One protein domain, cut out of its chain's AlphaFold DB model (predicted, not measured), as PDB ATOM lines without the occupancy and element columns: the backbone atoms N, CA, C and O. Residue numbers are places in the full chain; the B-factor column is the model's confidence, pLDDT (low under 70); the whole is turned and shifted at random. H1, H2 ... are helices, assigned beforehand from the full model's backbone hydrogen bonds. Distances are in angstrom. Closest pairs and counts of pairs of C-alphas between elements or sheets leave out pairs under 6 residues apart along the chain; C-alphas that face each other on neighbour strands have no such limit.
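This is residues 466 to 569 of the 569 residues of an uncharacterized protein of Desulfobacteraceae bacterium (UniProt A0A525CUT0). Helix H4 sits in the middle, with H1 crossing it on one side and its hairpin partner H5 on another; H2 and H3, about perpendicular, meet near their ends. Residues 564 to 569 stick out. The printed part has 104 residues, five named helices and no named strand: all helix, compact, radius of gyration of the C-alphas 13.7 A, spans 45 by 32 by 22 A.

H1, residues 471 to 489, spans 27.1 A from C-alpha 471 at (-37.038, -26.077, -26.103). H2 is 492 to 504, H3 514 to 522, H4 524 to 535. H5, 546 to 567, spans 32.4 A to C-alpha 567 at (-26.857, -23.561, -14.281).

H4 and H5 touch (closest C-alphas Ser 535 and Lys 553, 5.1 A), opposite ways at 32 degrees, a shallow tilt, only just. H1, with residues 471 to 479 alone, touches H4 at a steep tilt of 63 degrees (Gln 475 and Ala 529, C-alphas 4.6 A). Every O i to N i+4 pair is within hydrogen-bond range in H1 to H4; 17 of 18 in H5.

There is no cut and no long link. pLDDT is under 70 at 466 to 468, 507 to 510 and 563 to 569.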
ATOM      1  N   ASP A 466     -36.705 -13.566 -29.084       68.69
ATOM      2  CA  ASP A 466     -36.534 -14.283 -27.815       68.69
ATOM      3  C   ASP A 466     -37.909 -14.392 -27.131       68.69
ATOM      4  O   ASP A 466     -38.209 -13.693 -26.165       68.69
ATOM      5  N   GLU A 467     -38.797 -15.203 -27.697       69.62
ATOM      6  CA  GLU A 467     -40.054 -15.576 -27.051       69.62
ATOM      7  C   GLU A 467     -39.793 -16.677 -26.012       69.62
ATOM      8  O   GLU A 467     -38.885 -17.496 -26.182       69.62
ATOM      9  N   ASP A 468     -40.611 -16.734 -24.953       69.19
ATOM     10  CA  ASP A 468     -40.596 -17.799 -23.936       69.19
ATOM     11  C   ASP A 468     -41.120 -19.136 -24.516       69.19
ATOM     12  O   ASP A 468     -42.076 -19.737 -24.022       69.19
ATOM     13  N   LEU A 469     -40.513 -19.611 -25.604       77.69
ATOM     14  CA  LEU A 469     -40.788 -20.910 -26.201       77.69
ATOM     15  C   LEU A 469     -40.080 -21.999 -25.399       77.69
ATOM     16  O   LEU A 469     -38.892 -21.906 -25.070       77.69
ATOM     17  N   THR A 470     -40.778 -23.102 -25.142       83.62
ATOM     18  CA  THR A 470     -40.107 -24.296 -24.627       83.62
ATOM     19  C   THR A 470     -39.095 -24.813 -25.656       83.62
ATOM     20  O   THR A 470     -39.255 -24.635 -26.865       83.62
ATOM     21  N   ALA A 471     -38.063 -25.533 -25.205       80.31
ATOM     22  CA  ALA A 471     -37.038 -26.077 -26.103       80.31
ATOM     23  C   ALA A 471     -37.622 -26.927 -27.255       80.31
ATOM     24  O   ALA A 471     -37.080 -26.927 -28.359       80.31
ATOM     25  N   GLY A 472     -38.739 -27.628 -27.015       83.56
ATOM     26  CA  GLY A 472     -39.433 -28.411 -28.039       83.56
ATOM     27  C   GLY A 472     -40.226 -27.563 -29.040       83.56
ATOM     28  O   GLY A 472     -40.298 -27.921 -30.215       83.56
ATOM     29  N   GLU A 473     -40.807 -26.443 -28.607       86.12
ATOM     30  CA  GLU A 473     -41.503 -25.498 -29.492       86.12
ATOM     31  C   GLU A 473     -40.512 -24.736 -30.366       86.12
ATOM     32  O   GLU A 473     -40.699 -24.674 -31.580       86.12
ATOM     33  N   LEU A 474     -39.402 -24.270 -29.785       87.75
ATOM     34  CA  LEU A 474     -38.322 -23.632 -30.533       87.75
ATOM     35  C   LEU A 474     -37.713 -24.582 -31.572       87.75
ATOM     36  O   LEU A 474     -37.487 -24.188 -32.714       87.75
ATOM     37  N   GLN A 475     -37.486 -25.851 -31.210       86.19
ATOM     38  CA  GLN A 475     -37.013 -26.862 -32.160       86.19
ATOM     39  C   GLN A 475     -37.971 -27.008 -33.347       86.19
ATOM     40  O   GLN A 475     -37.523 -27.025 -34.494       86.19
ATOM     41  N   LYS A 476     -39.282 -27.093 -33.087       87.31
ATOM     42  CA  LYS A 476     -40.292 -27.167 -34.149       87.31
ATOM     43  C   LYS A 476     -40.296 -25.909 -35.014       87.31
ATOM     44  O   LYS A 476     -40.320 -26.044 -36.231       87.31
ATOM     45  N   ALA A 477     -40.224 -24.720 -34.418       87.25
ATOM     46  CA  ALA A 477     -40.184 -23.456 -35.152       87.25
ATOM     47  C   ALA A 477     -38.963 -23.381 -36.086       87.25
ATOM     48  O   ALA A 477     -39.113 -23.173 -37.289       87.25
ATOM     49  N   VAL A 478     -37.762 -23.669 -35.568       89.44
ATOM     50  CA  VAL A 478     -36.527 -23.726 -36.369       89.44
ATOM     51  C   VAL A 478     -36.636 -24.766 -37.486       89.44
ATOM     52  O   VAL A 478     -36.212 -24.505 -38.610       89.44
ATOM     53  N   GLN A 479     -37.226 -25.933 -37.212       88.56
ATOM     54  CA  GLN A 479     -37.426 -26.975 -38.218       88.56
ATOM     55  C   GLN A 479     -38.412 -26.553 -39.318       88.56
ATOM     56  O   GLN A 479     -38.165 -26.845 -40.487       88.56
ATOM     57  N   VAL A 480     -39.505 -25.866 -38.974       89.12
ATOM     58  CA  VAL A 480     -40.472 -25.328 -39.947       89.12
ATOM     59  C   VAL A 480     -39.795 -24.312 -40.865       89.12
ATOM     60  O   VAL A 480     -39.879 -24.452 -42.083       89.12
ATOM     61  N   ILE A 481     -39.049 -23.362 -40.295       89.69
ATOM     62  CA  ILE A 481     -38.321 -22.339 -41.057       89.69
ATOM     63  C   ILE A 481     -37.288 -22.996 -41.984       89.69
ATOM     64  O   ILE A 481     -37.269 -22.733 -43.186       89.69
ATOM     65  N   LEU A 482     -36.469 -23.908 -41.450       90.25
ATOM     66  CA  LEU A 482     -35.467 -24.661 -42.208       90.25
ATOM     67  C   LEU A 482     -36.087 -25.403 -43.400       90.25
ATOM     68  O   LEU A 482     -35.561 -25.344 -44.512       90.25
ATOM     69  N   ASN A 483     -37.206 -26.094 -43.174       88.50
ATOM     70  CA  ASN A 483     -37.897 -26.838 -44.221       88.50
ATOM     71  C   ASN A 483     -38.494 -25.915 -45.285       88.50
ATOM     72  O   ASN A 483     -38.361 -26.225 -46.466       88.50
ATOM     73  N   GLY A 484     -39.078 -24.775 -44.901       89.75
ATOM     74  CA  GLY A 484     -39.631 -23.809 -45.853       89.75
ATOM     75  C   GLY A 484     -38.577 -23.270 -46.826       89.75
ATOM     76  O   GLY A 484     -38.750 -23.348 -48.045       89.75
ATOM     77  N   TYR A 485     -37.419 -22.841 -46.314       92.31
ATOM     78  CA  TYR A 485     -36.303 -22.404 -47.164       92.31
ATOM     79  C   TYR A 485     -35.714 -23.544 -48.013       92.31
ATOM     80  O   TYR A 485     -35.400 -23.356 -49.193       92.31
ATOM     81  N   ALA A 486     -35.592 -24.752 -47.454       89.81
ATOM     82  CA  ALA A 486     -35.110 -25.904 -48.208       89.81
ATOM     83  C   ALA A 486     -36.057 -26.274 -49.365       89.81
ATOM     84  O   ALA A 486     -35.603 -26.568 -50.478       89.81
ATOM     85  N   GLU A 487     -37.371 -26.260 -49.121       89.12
ATOM     86  CA  GLU A 487     -38.412 -26.519 -50.119       89.12
ATOM     87  C   GLU A 487     -38.387 -25.513 -51.271       89.12
ATOM     88  O   GLU A 487     -38.552 -25.920 -52.426       89.12
ATOM     89  N   ALA A 488     -38.100 -24.242 -50.980       85.81
ATOM     90  CA  ALA A 488     -37.904 -23.187 -51.972       85.81
ATOM     91  C   ALA A 488     -36.649 -23.399 -52.850       85.81
ATOM     92  O   ALA A 488     -36.661 -23.081 -54.041       85.81
ATOM     93  N   HIS A 489     -35.578 -23.986 -52.306       84.56
ATOM     94  CA  HIS A 489     -34.284 -24.105 -52.993       84.56
ATOM     95  C   HIS A 489     -34.227 -25.186 -54.089       84.56
ATOM     96  O   HIS A 489     -33.484 -25.010 -55.050       84.56
ATOM     97  N   LYS A 490     -34.952 -26.311 -53.928       76.31
ATOM     98  CA  LYS A 490     -34.964 -27.541 -54.771       76.31
ATOM     99  C   LYS A 490     -33.799 -27.710 -55.786       76.31
ATOM    100  O   LYS A 490     -33.777 -27.029 -56.813       76.31
ATOM    101  N   PRO A 491     -32.924 -28.729 -55.633       84.81
ATOM    102  CA  PRO A 491     -32.986 -29.823 -54.653       84.81
ATOM    103  C   PRO A 491     -32.693 -29.388 -53.210       84.81
ATOM    104  O   PRO A 491     -31.749 -28.639 -52.969       84.81
ATOM    105  N   GLN A 492     -33.465 -29.920 -52.254       86.50
ATOM    106  CA  GLN A 492     -33.309 -29.629 -50.819       86.50
ATOM    107  C   GLN A 492     -31.926 -30.036 -50.304       86.50
ATOM    108  O   GLN A 492     -31.290 -29.280 -49.585       86.50
ATOM    109  N   ARG A 493     -31.398 -31.191 -50.729       88.94
ATOM    110  CA  ARG A 493     -30.065 -31.667 -50.321       88.94
ATOM    111  C   ARG A 493     -28.974 -30.603 -50.493       88.94
ATOM    112  O   ARG A 493     -28.142 -30.435 -49.610       88.94
ATOM    113  N   PHE A 494     -28.990 -29.865 -51.603       88.62
ATOM    114  CA  PHE A 494     -27.986 -28.830 -51.848       88.62
ATOM    115  C   PHE A 494     -28.148 -27.619 -50.935       88.62
ATOM    116  O   PHE A 494     -27.139 -27.050 -50.542       88.62
ATOM    117  N   PHE A 495     -29.372 -27.274 -50.531       91.69
ATOM    118  CA  PHE A 495     -29.595 -26.248 -49.512       91.69
ATOM    119  C   PHE A 495     -28.906 -26.628 -48.198       91.69
ATOM    120  O   PHE A 495     -28.065 -25.882 -47.704       91.69
ATOM    121  N   TYR A 496     -29.192 -27.828 -47.683       90.12
ATOM    122  CA  TYR A 496     -28.618 -28.328 -46.430       90.12
ATOM    123  C   TYR A 496     -27.090 -28.401 -46.493       90.12
ATOM    124  O   TYR A 496     -26.402 -27.915 -45.598       90.12
ATOM    125  N   GLN A 497     -26.546 -28.969 -47.572       88.38
ATOM    126  CA  GLN A 497     -25.102 -29.097 -47.753       88.38
ATOM    127  C   GLN A 497     -24.406 -27.740 -47.892       88.38
ATOM    128  O   GLN A 497     -23.353 -27.545 -47.287       88.38
ATOM    129  N   ASN A 498     -24.984 -26.802 -48.649       88.81
ATOM    130  CA  ASN A 498     -24.423 -25.462 -48.811       88.81
ATOM    131  C   ASN A 498     -24.485 -24.678 -47.503       88.81
ATOM    132  O   ASN A 498     -23.478 -24.079 -47.129       88.81
ATOM    133  N   PHE A 499     -25.605 -24.749 -46.779       91.62
ATOM    134  CA  PHE A 499     -25.730 -24.141 -45.459       91.62
ATOM    135  C   PHE A 499     -24.651 -24.669 -44.511       91.62
ATOM    136  O   PHE A 499     -23.903 -23.891 -43.930       91.62
ATOM    137  N   PHE A 500     -24.487 -25.991 -44.428       90.12
ATOM    138  CA  PHE A 500     -23.463 -26.604 -43.582       90.12
ATOM    139  C   PHE A 500     -22.051 -26.135 -43.959       90.12
ATOM    140  O   PHE A 500     -21.234 -25.789 -43.110       90.12
ATOM    141  N   LYS A 501     -21.783 -26.086 -45.261       87.69
ATOM    142  CA  LYS A 501     -20.486 -25.731 -45.828       87.69
ATOM    143  C   LYS A 501     -20.114 -24.247 -45.649       87.69
ATOM    144  O   LYS A 501     -18.935 -23.929 -45.720       87.69
ATOM    145  N   HIS A 502     -21.089 -23.351 -45.481       87.62
ATOM    146  CA  HIS A 502     -20.844 -21.899 -45.420       87.62
ATOM    147  C   HIS A 502     -21.099 -21.310 -44.029       87.62
ATOM    148  O   HIS A 502     -20.398 -20.390 -43.621       87.62
ATOM    149  N   TYR A 503     -22.071 -21.852 -43.293       90.69
ATOM    150  CA  TYR A 503     -22.533 -21.310 -42.014       90.69
ATOM    151  C   TYR A 503     -22.217 -22.211 -40.821       90.69
ATOM    152  O   TYR A 503     -22.281 -21.746 -39.688       90.69
ATOM    153  N   VAL A 504     -21.813 -23.470 -41.025       88.06
ATOM    154  CA  VAL A 504     -21.468 -24.387 -39.918       88.06
ATOM    155  C   VAL A 504     -19.961 -24.625 -39.836       88.06
ATOM    156  O   VAL A 504     -19.381 -24.427 -38.773       88.06
ATOM    157  N   VAL A 505     -19.312 -24.988 -40.944       85.38
ATOM    158  CA  VAL A 505     -17.878 -25.330 -40.978       85.38
ATOM    159  C   VAL A 505     -17.147 -24.485 -42.015       85.38
ATOM    160  O   VAL A 505     -17.625 -24.365 -43.139       85.38
ATOM    161  N   ASP A 506     -15.973 -23.947 -41.678       74.12
ATOM    162  CA  ASP A 506     -15.063 -23.380 -42.676       74.12
ATOM    163  C   ASP A 506     -14.342 -24.510 -43.424       74.12
ATOM    164  O   ASP A 506     -13.595 -25.302 -42.846       74.12
ATOM    165  N   ILE A 507     -14.562 -24.571 -44.737       63.44
ATOM    166  CA  ILE A 507     -14.017 -25.588 -45.646       63.44
ATOM    167  C   ILE A 507     -12.486 -25.626 -45.621       63.44
ATOM    168  O   ILE A 507     -11.908 -26.668 -45.925       63.44
ATOM    169  N   ARG A 508     -11.824 -24.501 -45.323       61.97
ATOM    170  CA  ARG A 508     -10.359 -24.403 -45.403       61.97
ATOM    171  C   ARG A 508      -9.675 -25.189 -44.289       61.97
ATOM    172  O   ARG A 508      -8.716 -25.900 -44.573       61.97
ATOM    173  N   ASP A 509     -10.220 -25.118 -43.074       64.75
ATOM    174  CA  ASP A 509      -9.566 -25.631 -41.860       64.75
ATOM    175  C   ASP A 509     -10.410 -26.658 -41.086       64.75
ATOM    176  O   ASP A 509      -9.981 -27.171 -40.049       64.75
ATOM    177  N   ASN A 510     -11.613 -26.979 -41.577       69.19
ATOM    178  CA  ASN A 510     -12.575 -27.877 -40.932       69.19
ATOM    179  C   ASN A 510     -12.916 -27.454 -39.483       69.19
ATOM    180  O   ASN A 510     -13.164 -28.289 -38.609       69.19
ATOM    181  N   GLN A 511     -12.886 -26.141 -39.232       79.50
ATOM    182  CA  GLN A 511     -13.197 -25.487 -37.958       79.50
ATOM    183  C   GLN A 511     -14.624 -24.915 -37.971       79.50
ATOM    184  O   GLN A 511     -15.173 -24.703 -39.057       79.50
ATOM    185  N   PRO A 512     -15.233 -24.637 -36.800       82.44
ATOM    186  CA  PRO A 512     -16.472 -23.865 -36.724       82.44
ATOM    187  C   PRO A 512     -16.373 -22.574 -37.542       82.44
ATOM    188  O   PRO A 512     -15.385 -21.847 -37.438       82.44
ATOM    189  N   SER A 513     -17.387 -22.288 -38.359       88.94
ATOM    190  CA  SER A 513     -17.432 -21.027 -39.104       88.94
ATOM    191  C   SER A 513     -17.600 -19.832 -38.151       88.94
ATOM    192  O   SER A 513     -18.116 -19.973 -37.038       88.94
ATOM    193  N   THR A 514     -17.243 -18.626 -38.598       88.88
ATOM    194  CA  THR A 514     -17.504 -17.393 -37.832       88.88
ATOM    195  C   THR A 514     -18.994 -17.193 -37.546       88.88
ATOM    196  O   THR A 514     -19.343 -16.747 -36.459       88.88
ATOM    197  N   TYR A 515     -19.867 -17.586 -38.480       90.94
ATOM    198  CA  TYR A 515     -21.325 -17.539 -38.326       90.94
ATOM    199  C   TYR A 515     -21.828 -18.520 -37.263       90.94
ATOM    200  O   TYR A 515     -22.706 -18.199 -36.465       90.94
ATOM    201  N   LEU A 516     -21.246 -19.720 -37.205       89.12
ATOM    202  CA  LEU A 516     -21.558 -20.685 -36.157       89.12
ATOM    203  C   LEU A 516     -21.133 -20.147 -34.789       89.12
ATOM    204  O   LEU A 516     -21.898 -20.230 -33.831       89.12
ATOM    205  N   GLN A 517     -19.928 -19.583 -34.703       88.25
ATOM    206  CA  GLN A 517     -19.420 -18.996 -33.467       88.25
ATOM    207  C   GLN A 517     -20.344 -17.870 -32.973       88.25
ATOM    208  O   GLN A 517     -20.757 -17.876 -31.815       88.25
ATOM    209  N   GLU A 518     -20.737 -16.966 -33.876       89.75
ATOM    210  CA  GLU A 518     -21.683 -15.882 -33.608       89.75
ATOM    211  C   GLU A 518     -23.028 -16.415 -33.106       89.75
ATOM    212  O   GLU A 518     -23.516 -15.962 -32.069       89.75
ATOM    213  N   LEU A 519     -23.612 -17.408 -33.785       88.88
ATOM    214  CA  LEU A 519     -24.890 -18.003 -33.390       88.88
ATOM    215  C   LEU A 519     -24.810 -18.657 -32.001       88.88
ATOM    216  O   LEU A 519     -25.739 -18.540 -31.204       88.88
ATOM    217  N   ILE A 520     -23.699 -19.325 -31.682       88.94
ATOM    218  CA  ILE A 520     -23.484 -19.951 -30.370       88.94
ATOM    219  C   ILE A 520     -23.345 -18.901 -29.267       88.94
ATOM    220  O   ILE A 520     -23.892 -19.093 -28.178       88.94
ATOM    221  N   ASP A 521     -22.605 -17.824 -29.517       86.69
ATOM    222  CA  ASP A 521     -22.298 -16.827 -28.493       86.69
ATOM    223  C   ASP A 521     -23.455 -15.842 -28.268       86.69
ATOM    224  O   ASP A 521     -23.696 -15.443 -27.127       86.69
ATOM    225  N   SER A 522     -24.204 -15.498 -29.321       85.31
ATOM    226  CA  SER A 522     -25.323 -14.546 -29.263       85.31
ATOM    227  C   SER A 522     -26.695 -15.200 -29.059       85.31
ATOM    228  O   SER A 522     -27.550 -14.620 -28.394       85.31
ATOM    229  N   ARG A 523     -26.924 -16.409 -29.595       87.94
ATOM    230  CA  ARG A 523     -28.239 -17.083 -29.637       87.94
ATOM    231  C   ARG A 523     -28.120 -18.592 -29.369       87.94
ATOM    232  O   ARG A 523     -28.625 -19.433 -30.118       87.94
ATOM    233  N   SER A 524     -27.473 -18.967 -28.262       87.81
ATOM    234  CA  SER A 524     -27.142 -20.370 -27.944       87.81
ATOM    235  C   SER A 524     -28.336 -21.339 -27.928       87.81
ATOM    236  O   SER A 524     -28.169 -22.526 -28.207       87.81
ATOM    237  N   HIS A 525     -29.535 -20.861 -27.579       87.12
ATOM    238  CA  HIS A 525     -30.761 -21.666 -27.560       87.12
ATOM    239  C   HIS A 525     -31.243 -22.014 -28.984       87.12
ATOM    240  O   HIS A 525     -31.632 -23.157 -29.226       87.12
ATOM    241  N   ILE A 526     -31.114 -21.088 -29.943       89.75
ATOM    242  CA  ILE A 526     -31.394 -21.316 -31.373       89.75
ATOM    243  C   ILE A 526     -30.365 -22.277 -31.966       89.75
ATOM    244  O   ILE A 526     -30.738 -23.228 -32.652       89.75
ATOM    245  N   ALA A 527     -29.078 -22.091 -31.642       90.19
ATOM    246  CA  ALA A 527     -28.030 -23.029 -32.043       90.19
ATOM    247  C   ALA A 527     -28.361 -24.454 -31.563       90.19
ATOM    248  O   ALA A 527     -28.320 -25.408 -32.339       90.19
ATOM    249  N   LEU A 528     -28.761 -24.610 -30.296       89.94
ATOM    250  CA  LEU A 528     -29.128 -25.911 -29.740       89.94
ATOM    251  C   LEU A 528     -30.336 -26.537 -30.458       89.94
ATOM    252  O   LEU A 528     -30.306 -27.734 -30.754       89.94
ATOM    253  N   ALA A 529     -31.365 -25.750 -30.780       90.06
ATOM    254  CA  ALA A 529     -32.517 -26.202 -31.560       90.06
ATOM    255  C   ALA A 529     -32.114 -26.671 -32.971       90.06
ATOM    256  O   ALA A 529     -32.461 -27.781 -33.378       90.06
ATOM    257  N   LEU A 530     -31.303 -25.880 -33.682       92.19
ATOM    258  CA  LEU A 530     -30.805 -26.196 -35.022       92.19
ATOM    259  C   LEU A 530     -29.990 -27.498 -35.047       92.19
ATOM    260  O   LEU A 530     -30.263 -28.392 -35.850       92.19
ATOM    261  N   PHE A 531     -29.023 -27.646 -34.137       92.19
ATOM    262  CA  PHE A 531     -28.188 -28.850 -34.082       92.19
ATOM    263  C   PHE A 531     -28.934 -30.071 -33.560       92.19
ATOM    264  O   PHE A 531     -28.553 -31.191 -33.898       92.19
ATOM    265  N   THR A 532     -30.016 -29.896 -32.797       90.62
ATOM    266  CA  THR A 532     -30.914 -31.011 -32.474       90.62
ATOM    267  C   THR A 532     -31.565 -31.554 -33.749       90.62
ATOM    268  O   THR A 532     -31.589 -32.768 -33.938       90.62
ATOM    269  N   THR A 533     -31.990 -30.677 -34.664       87.62
ATOM    270  CA  THR A 533     -32.542 -31.065 -35.972       87.62
ATOM    271  C   THR A 533     -31.494 -31.726 -36.873       87.62
ATOM    272  O   THR A 533     -31.748 -32.800 -37.413       87.62
ATOM    273  N   PHE A 534     -30.290 -31.156 -37.001       90.62
ATOM    274  CA  PHE A 534     -29.231 -31.743 -37.843       90.62
ATOM    275  C   PHE A 534     -28.636 -33.048 -37.301       90.62
ATOM    276  O   PHE A 534     -28.079 -33.835 -38.067       90.62
ATOM    277  N   SER A 535     -28.747 -33.293 -35.995       89.12
ATOM    278  CA  SER A 535     -28.230 -34.510 -35.363       89.12
ATOM    279  C   SER A 535     -29.172 -35.709 -35.466       89.12
ATOM    280  O   SER A 535     -28.725 -36.821 -35.177       89.12
ATOM    281  N   ASP A 536     -30.446 -35.519 -35.836       85.88
ATOM    282  CA  ASP A 536     -31.408 -36.613 -35.999       85.88
ATOM    283  C   ASP A 536     -31.189 -37.319 -37.347       85.88
ATOM    284  O   ASP A 536     -31.624 -36.811 -38.387       85.88
ATOM    285  N   PRO A 537     -30.585 -38.525 -37.364       80.38
ATOM    286  CA  PRO A 537     -30.245 -39.203 -38.605       80.38
ATOM    287  C   PRO A 537     -31.475 -39.540 -39.441       80.38
ATOM    288  O   PRO A 537     -31.315 -39.728 -40.636       80.38
ATOM    289  N   LYS A 538     -32.672 -39.639 -38.836       82.88
ATOM    290  CA  LYS A 538     -33.929 -39.910 -39.547       82.88
ATOM    291  C   LYS A 538     -34.486 -38.662 -40.225       82.88
ATOM    292  O   LYS A 538     -35.069 -38.780 -41.299       82.88
ATOM    293  N   ALA A 539     -34.309 -37.491 -39.618       76.44
ATOM    294  CA  ALA A 539     -34.817 -36.230 -40.151       76.44
ATOM    295  C   ALA A 539     -33.980 -35.711 -41.330       76.44
ATOM    296  O   ALA A 539     -34.530 -35.105 -42.244       76.44
ATOM    297  N   VAL A 540     -32.668 -35.978 -41.340       82.69
ATOM    298  CA  VAL A 540     -31.742 -35.480 -42.376       82.69
ATOM    299  C   VAL A 540     -31.237 -36.557 -43.343       82.69
ATOM    300  O   VAL A 540     -30.251 -36.338 -44.057       82.69
ATOM    301  N   VAL A 541     -31.912 -37.716 -43.406       81.06
ATOM    302  CA  VAL A 541     -31.585 -38.800 -44.353       81.06
ATOM    303  C   VAL A 541     -31.526 -38.242 -45.774       81.06
ATOM    304  O   VAL A 541     -32.475 -37.625 -46.245       81.06
ATOM    305  N   ASN A 542     -30.423 -38.499 -46.481       81.31
ATOM    306  CA  ASN A 542     -30.169 -38.030 -47.851       81.31
ATOM    307  C   ASN A 542     -30.096 -36.495 -48.029       81.31
ATOM    308  O   ASN A 542     -29.934 -36.038 -49.163       81.31
ATOM    309  N   LEU A 543     -30.181 -35.704 -46.952       85.56
ATOM    310  CA  LEU A 543     -30.056 -34.241 -46.976       85.56
ATOM    311  C   LEU A 543     -28.652 -33.789 -46.558       85.56
ATOM    312  O   LEU A 543     -28.061 -32.944 -47.227       85.56
ATOM    313  N   LEU A 544     -28.097 -34.403 -45.511       86.31
ATOM    314  CA  LEU A 544     -26.716 -34.213 -45.063       86.31
ATOM    315  C   LEU A 544     -25.887 -35.482 -45.284       86.31
ATOM    316  O   LEU A 544     -26.418 -36.592 -45.366       86.31
ATOM    317  N   ASN A 545     -24.571 -35.318 -45.390       87.31
ATOM    318  CA  ASN A 545     -23.636 -36.440 -45.423       87.31
ATOM    319  C   ASN A 545     -23.379 -36.974 -43.992       87.31
ATOM    320  O   ASN A 545     -23.555 -36.254 -43.010       87.31
ATOM    321  N   ASN A 546     -22.947 -38.235 -43.856       85.94
ATOM    322  CA  ASN A 546     -22.772 -38.885 -42.544       85.94
ATOM    323  C   ASN A 546     -21.775 -38.161 -41.623       85.94
ATOM    324  O   ASN A 546     -21.983 -38.098 -40.415       85.94
ATOM    325  N   ASP A 547     -20.707 -37.612 -42.194       86.19
ATOM    326  CA  ASP A 547     -19.712 -36.782 -41.514       86.19
ATOM    327  C   ASP A 547     -20.327 -35.488 -40.955       86.19
ATOM    328  O   ASP A 547     -20.063 -35.127 -39.810       86.19
ATOM    329  N   GLN A 548     -21.216 -34.838 -41.711       88.69
ATOM    330  CA  GLN A 548     -21.931 -33.630 -41.276       88.69
ATOM    331  C   GLN A 548     -22.924 -33.923 -40.138       88.69
ATOM    332  O   GLN A 548     -23.045 -33.146 -39.186       88.69
ATOM    333  N   VAL A 549     -23.615 -35.066 -40.201       88.31
ATOM    334  CA  VAL A 549     -24.504 -35.528 -39.121       88.31
ATOM    335  C   VAL A 549     -23.702 -35.813 -37.850       88.31
ATOM    336  O   VAL A 549     -24.098 -35.406 -36.759       88.31
ATOM    337  N   GLU A 550     -22.554 -36.479 -37.971       88.62
ATOM    338  CA  GLU A 550     -21.709 -36.788 -36.817       88.62
ATOM    339  C   GLU A 550     -21.086 -35.529 -36.201       88.62
ATOM    340  O   GLU A 550     -21.097 -35.372 -34.981       88.62
ATOM    341  N   TYR A 551     -20.635 -34.581 -37.028       89.56
ATOM    342  CA  TYR A 551     -20.161 -33.280 -36.560       89.56
ATOM    343  C   TYR A 551     -21.252 -32.526 -35.788       89.56
ATOM    344  O   TYR A 551     -21.009 -31.988 -34.708       89.56
ATOM    345  N   SER A 552     -22.491 -32.561 -36.283       90.50
ATOM    346  CA  SER A 552     -23.634 -31.934 -35.614       90.50
ATOM    347  C   SER A 552     -23.903 -32.527 -34.228       90.50
ATOM    348  O   SER A 552     -24.159 -31.771 -33.288       90.50
ATOM    349  N   LYS A 553     -23.754 -33.850 -34.051       90.25
ATOM    350  CA  LYS A 553     -23.855 -34.492 -32.726       90.25
ATOM    351  C   LYS A 553     -22.770 -34.010 -31.769       90.25
ATOM    352  O   LYS A 553     -23.050 -33.810 -30.586       90.25
ATOM    353  N   GLN A 554     -21.546 -33.819 -32.264       89.06
ATOM    354  CA  GLN A 554     -20.431 -33.315 -31.459       89.06
ATOM    355  C   GLN A 554     -20.700 -31.884 -30.982       89.06
ATOM    356  O   GLN A 554     -20.599 -31.613 -29.783       89.06
ATOM    357  N   VAL A 555     -21.122 -30.993 -31.885       88.00
ATOM    358  CA  VAL A 555     -21.493 -29.608 -31.546       88.00
ATOM    359  C   VAL A 555     -22.662 -29.582 -30.557       88.00
ATOM    360  O   VAL A 555     -22.613 -28.871 -29.553       88.00
ATOM    361  N   LEU A 556     -23.687 -30.415 -30.764       90.44
ATOM    362  CA  LEU A 556     -24.829 -30.520 -29.852       90.44
ATOM    363  C   LEU A 556     -24.414 -30.958 -28.437       90.44
ATOM    364  O   LEU A 556     -24.919 -30.418 -27.451       90.44
ATOM    365  N   ALA A 557     -23.497 -31.923 -28.318       87.56
ATOM    366  CA  ALA A 557     -22.977 -32.374 -27.027       87.56
ATOM    367  C   ALA A 557     -22.202 -31.261 -26.302       87.56
ATOM    368  O   ALA A 557     -22.399 -31.055 -25.101       87.56
ATOM    369  N   GLN A 558     -21.380 -30.500 -27.035       85.56
ATOM    370  CA  GLN A 558     -20.643 -29.353 -26.496       85.56
ATOM    371  C   GLN A 558     -21.584 -28.240 -26.014       85.56
ATOM    372  O   GLN A 558     -21.405 -27.718 -24.913       85.56
ATOM    373  N   LEU A 559     -22.618 -27.910 -26.796       86.38
ATOM    374  CA  LEU A 559     -23.617 -26.901 -26.429       86.38
ATOM    375  C   LEU A 559     -24.377 -27.278 -25.157       86.38
ATOM    376  O   LEU A 559     -24.516 -26.448 -24.257       86.38
ATOM    377  N   LYS A 560     -24.805 -28.542 -25.045       85.88
ATOM    378  CA  LYS A 560     -25.451 -29.058 -23.830       85.88
ATOM    379  C   LYS A 560     -24.528 -28.916 -22.618       85.88
ATOM    380  O   LYS A 560     -24.941 -28.341 -21.617       85.88
ATOM    381  N   ALA A 561     -23.272 -29.356 -22.718       81.94
ATOM    382  CA  ALA A 561     -22.305 -29.245 -21.623       81.94
ATOM    383  C   ALA A 561     -22.065 -27.786 -21.178       81.94
ATOM    384  O   ALA A 561     -22.044 -27.500 -19.979       81.94
ATOM    385  N   LYS A 562     -21.953 -26.846 -22.129       76.12
ATOM    386  CA  LYS A 562     -21.761 -25.410 -21.856       76.12
ATOM    387  C   LYS A 562     -22.964 -24.808 -21.111       76.12
ATOM    388  O   LYS A 562     -22.769 -24.015 -20.193       76.12
ATOM    389  N   LEU A 563     -24.188 -25.225 -21.443       67.38
ATOM    390  CA  LEU A 563     -25.415 -24.775 -20.773       67.38
ATOM    391  C   LEU A 563     -25.582 -25.366 -19.364       67.38
ATOM    392  O   LEU A 563     -25.903 -24.620 -18.442       67.38
ATOM    393  N   PHE A 564     -25.285 -26.655 -19.161       57.00
ATOM    394  CA  PHE A 564     -25.338 -27.274 -17.826       57.00
ATOM    395  C   PHE A 564     -24.306 -26.667 -16.860       57.00
ATOM    396  O   PHE A 564     -24.625 -26.431 -15.701       57.00
ATOM    397  N   SER A 565     -23.117 -26.286 -17.344       52.81
ATOM    398  CA  SER A 565     -22.098 -25.614 -16.513       52.81
ATOM    399  C   SER A 565     -22.461 -24.186 -16.065       52.81
ATOM    400  O   SER A 565     -21.876 -23.671 -15.113       52.81
ATOM    401  N   LYS A 566     -23.412 -23.528 -16.747       50.78
ATOM    402  CA  LYS A 566     -23.922 -22.192 -16.392       50.78
ATOM    403  C   LYS A 566     -25.080 -22.237 -15.388       50.78
ATOM    404  O   LYS A 566     -25.343 -21.214 -14.779       50.78
ATOM    405  N   ALA A 567     -25.752 -23.380 -15.229       47.44
ATOM    406  CA  ALA A 567     -26.857 -23.561 -14.281       47.44
ATOM    407  C   ALA A 567     -26.389 -23.961 -12.864       47.44
ATOM    408  O   ALA A 567     -27.176 -23.916 -11.924       47.44
ATOM    409  N   GLU A 568     -25.118 -24.350 -12.709       39.84
ATOM    410  CA  GLU A 568     -24.482 -24.699 -11.425       39.84
ATOM    411  C   GLU A 568     -23.695 -23.532 -10.785       39.84
ATOM    412  O   GLU A 568     -23.002 -23.721  -9.784       39.84
ATOM    413  N   LYS A 569     -23.795 -22.323 -11.348       35.47
ATOM    414  CA  LYS A 569     -23.302 -21.063 -10.771       35.47
ATOM    415  C   LYS A 569     -24.465 -20.106 -10.585       35.47
ATOM    416  O   LYS A 569     -24.404 -19.337  -9.603       35.47
TER     417      LYS A 569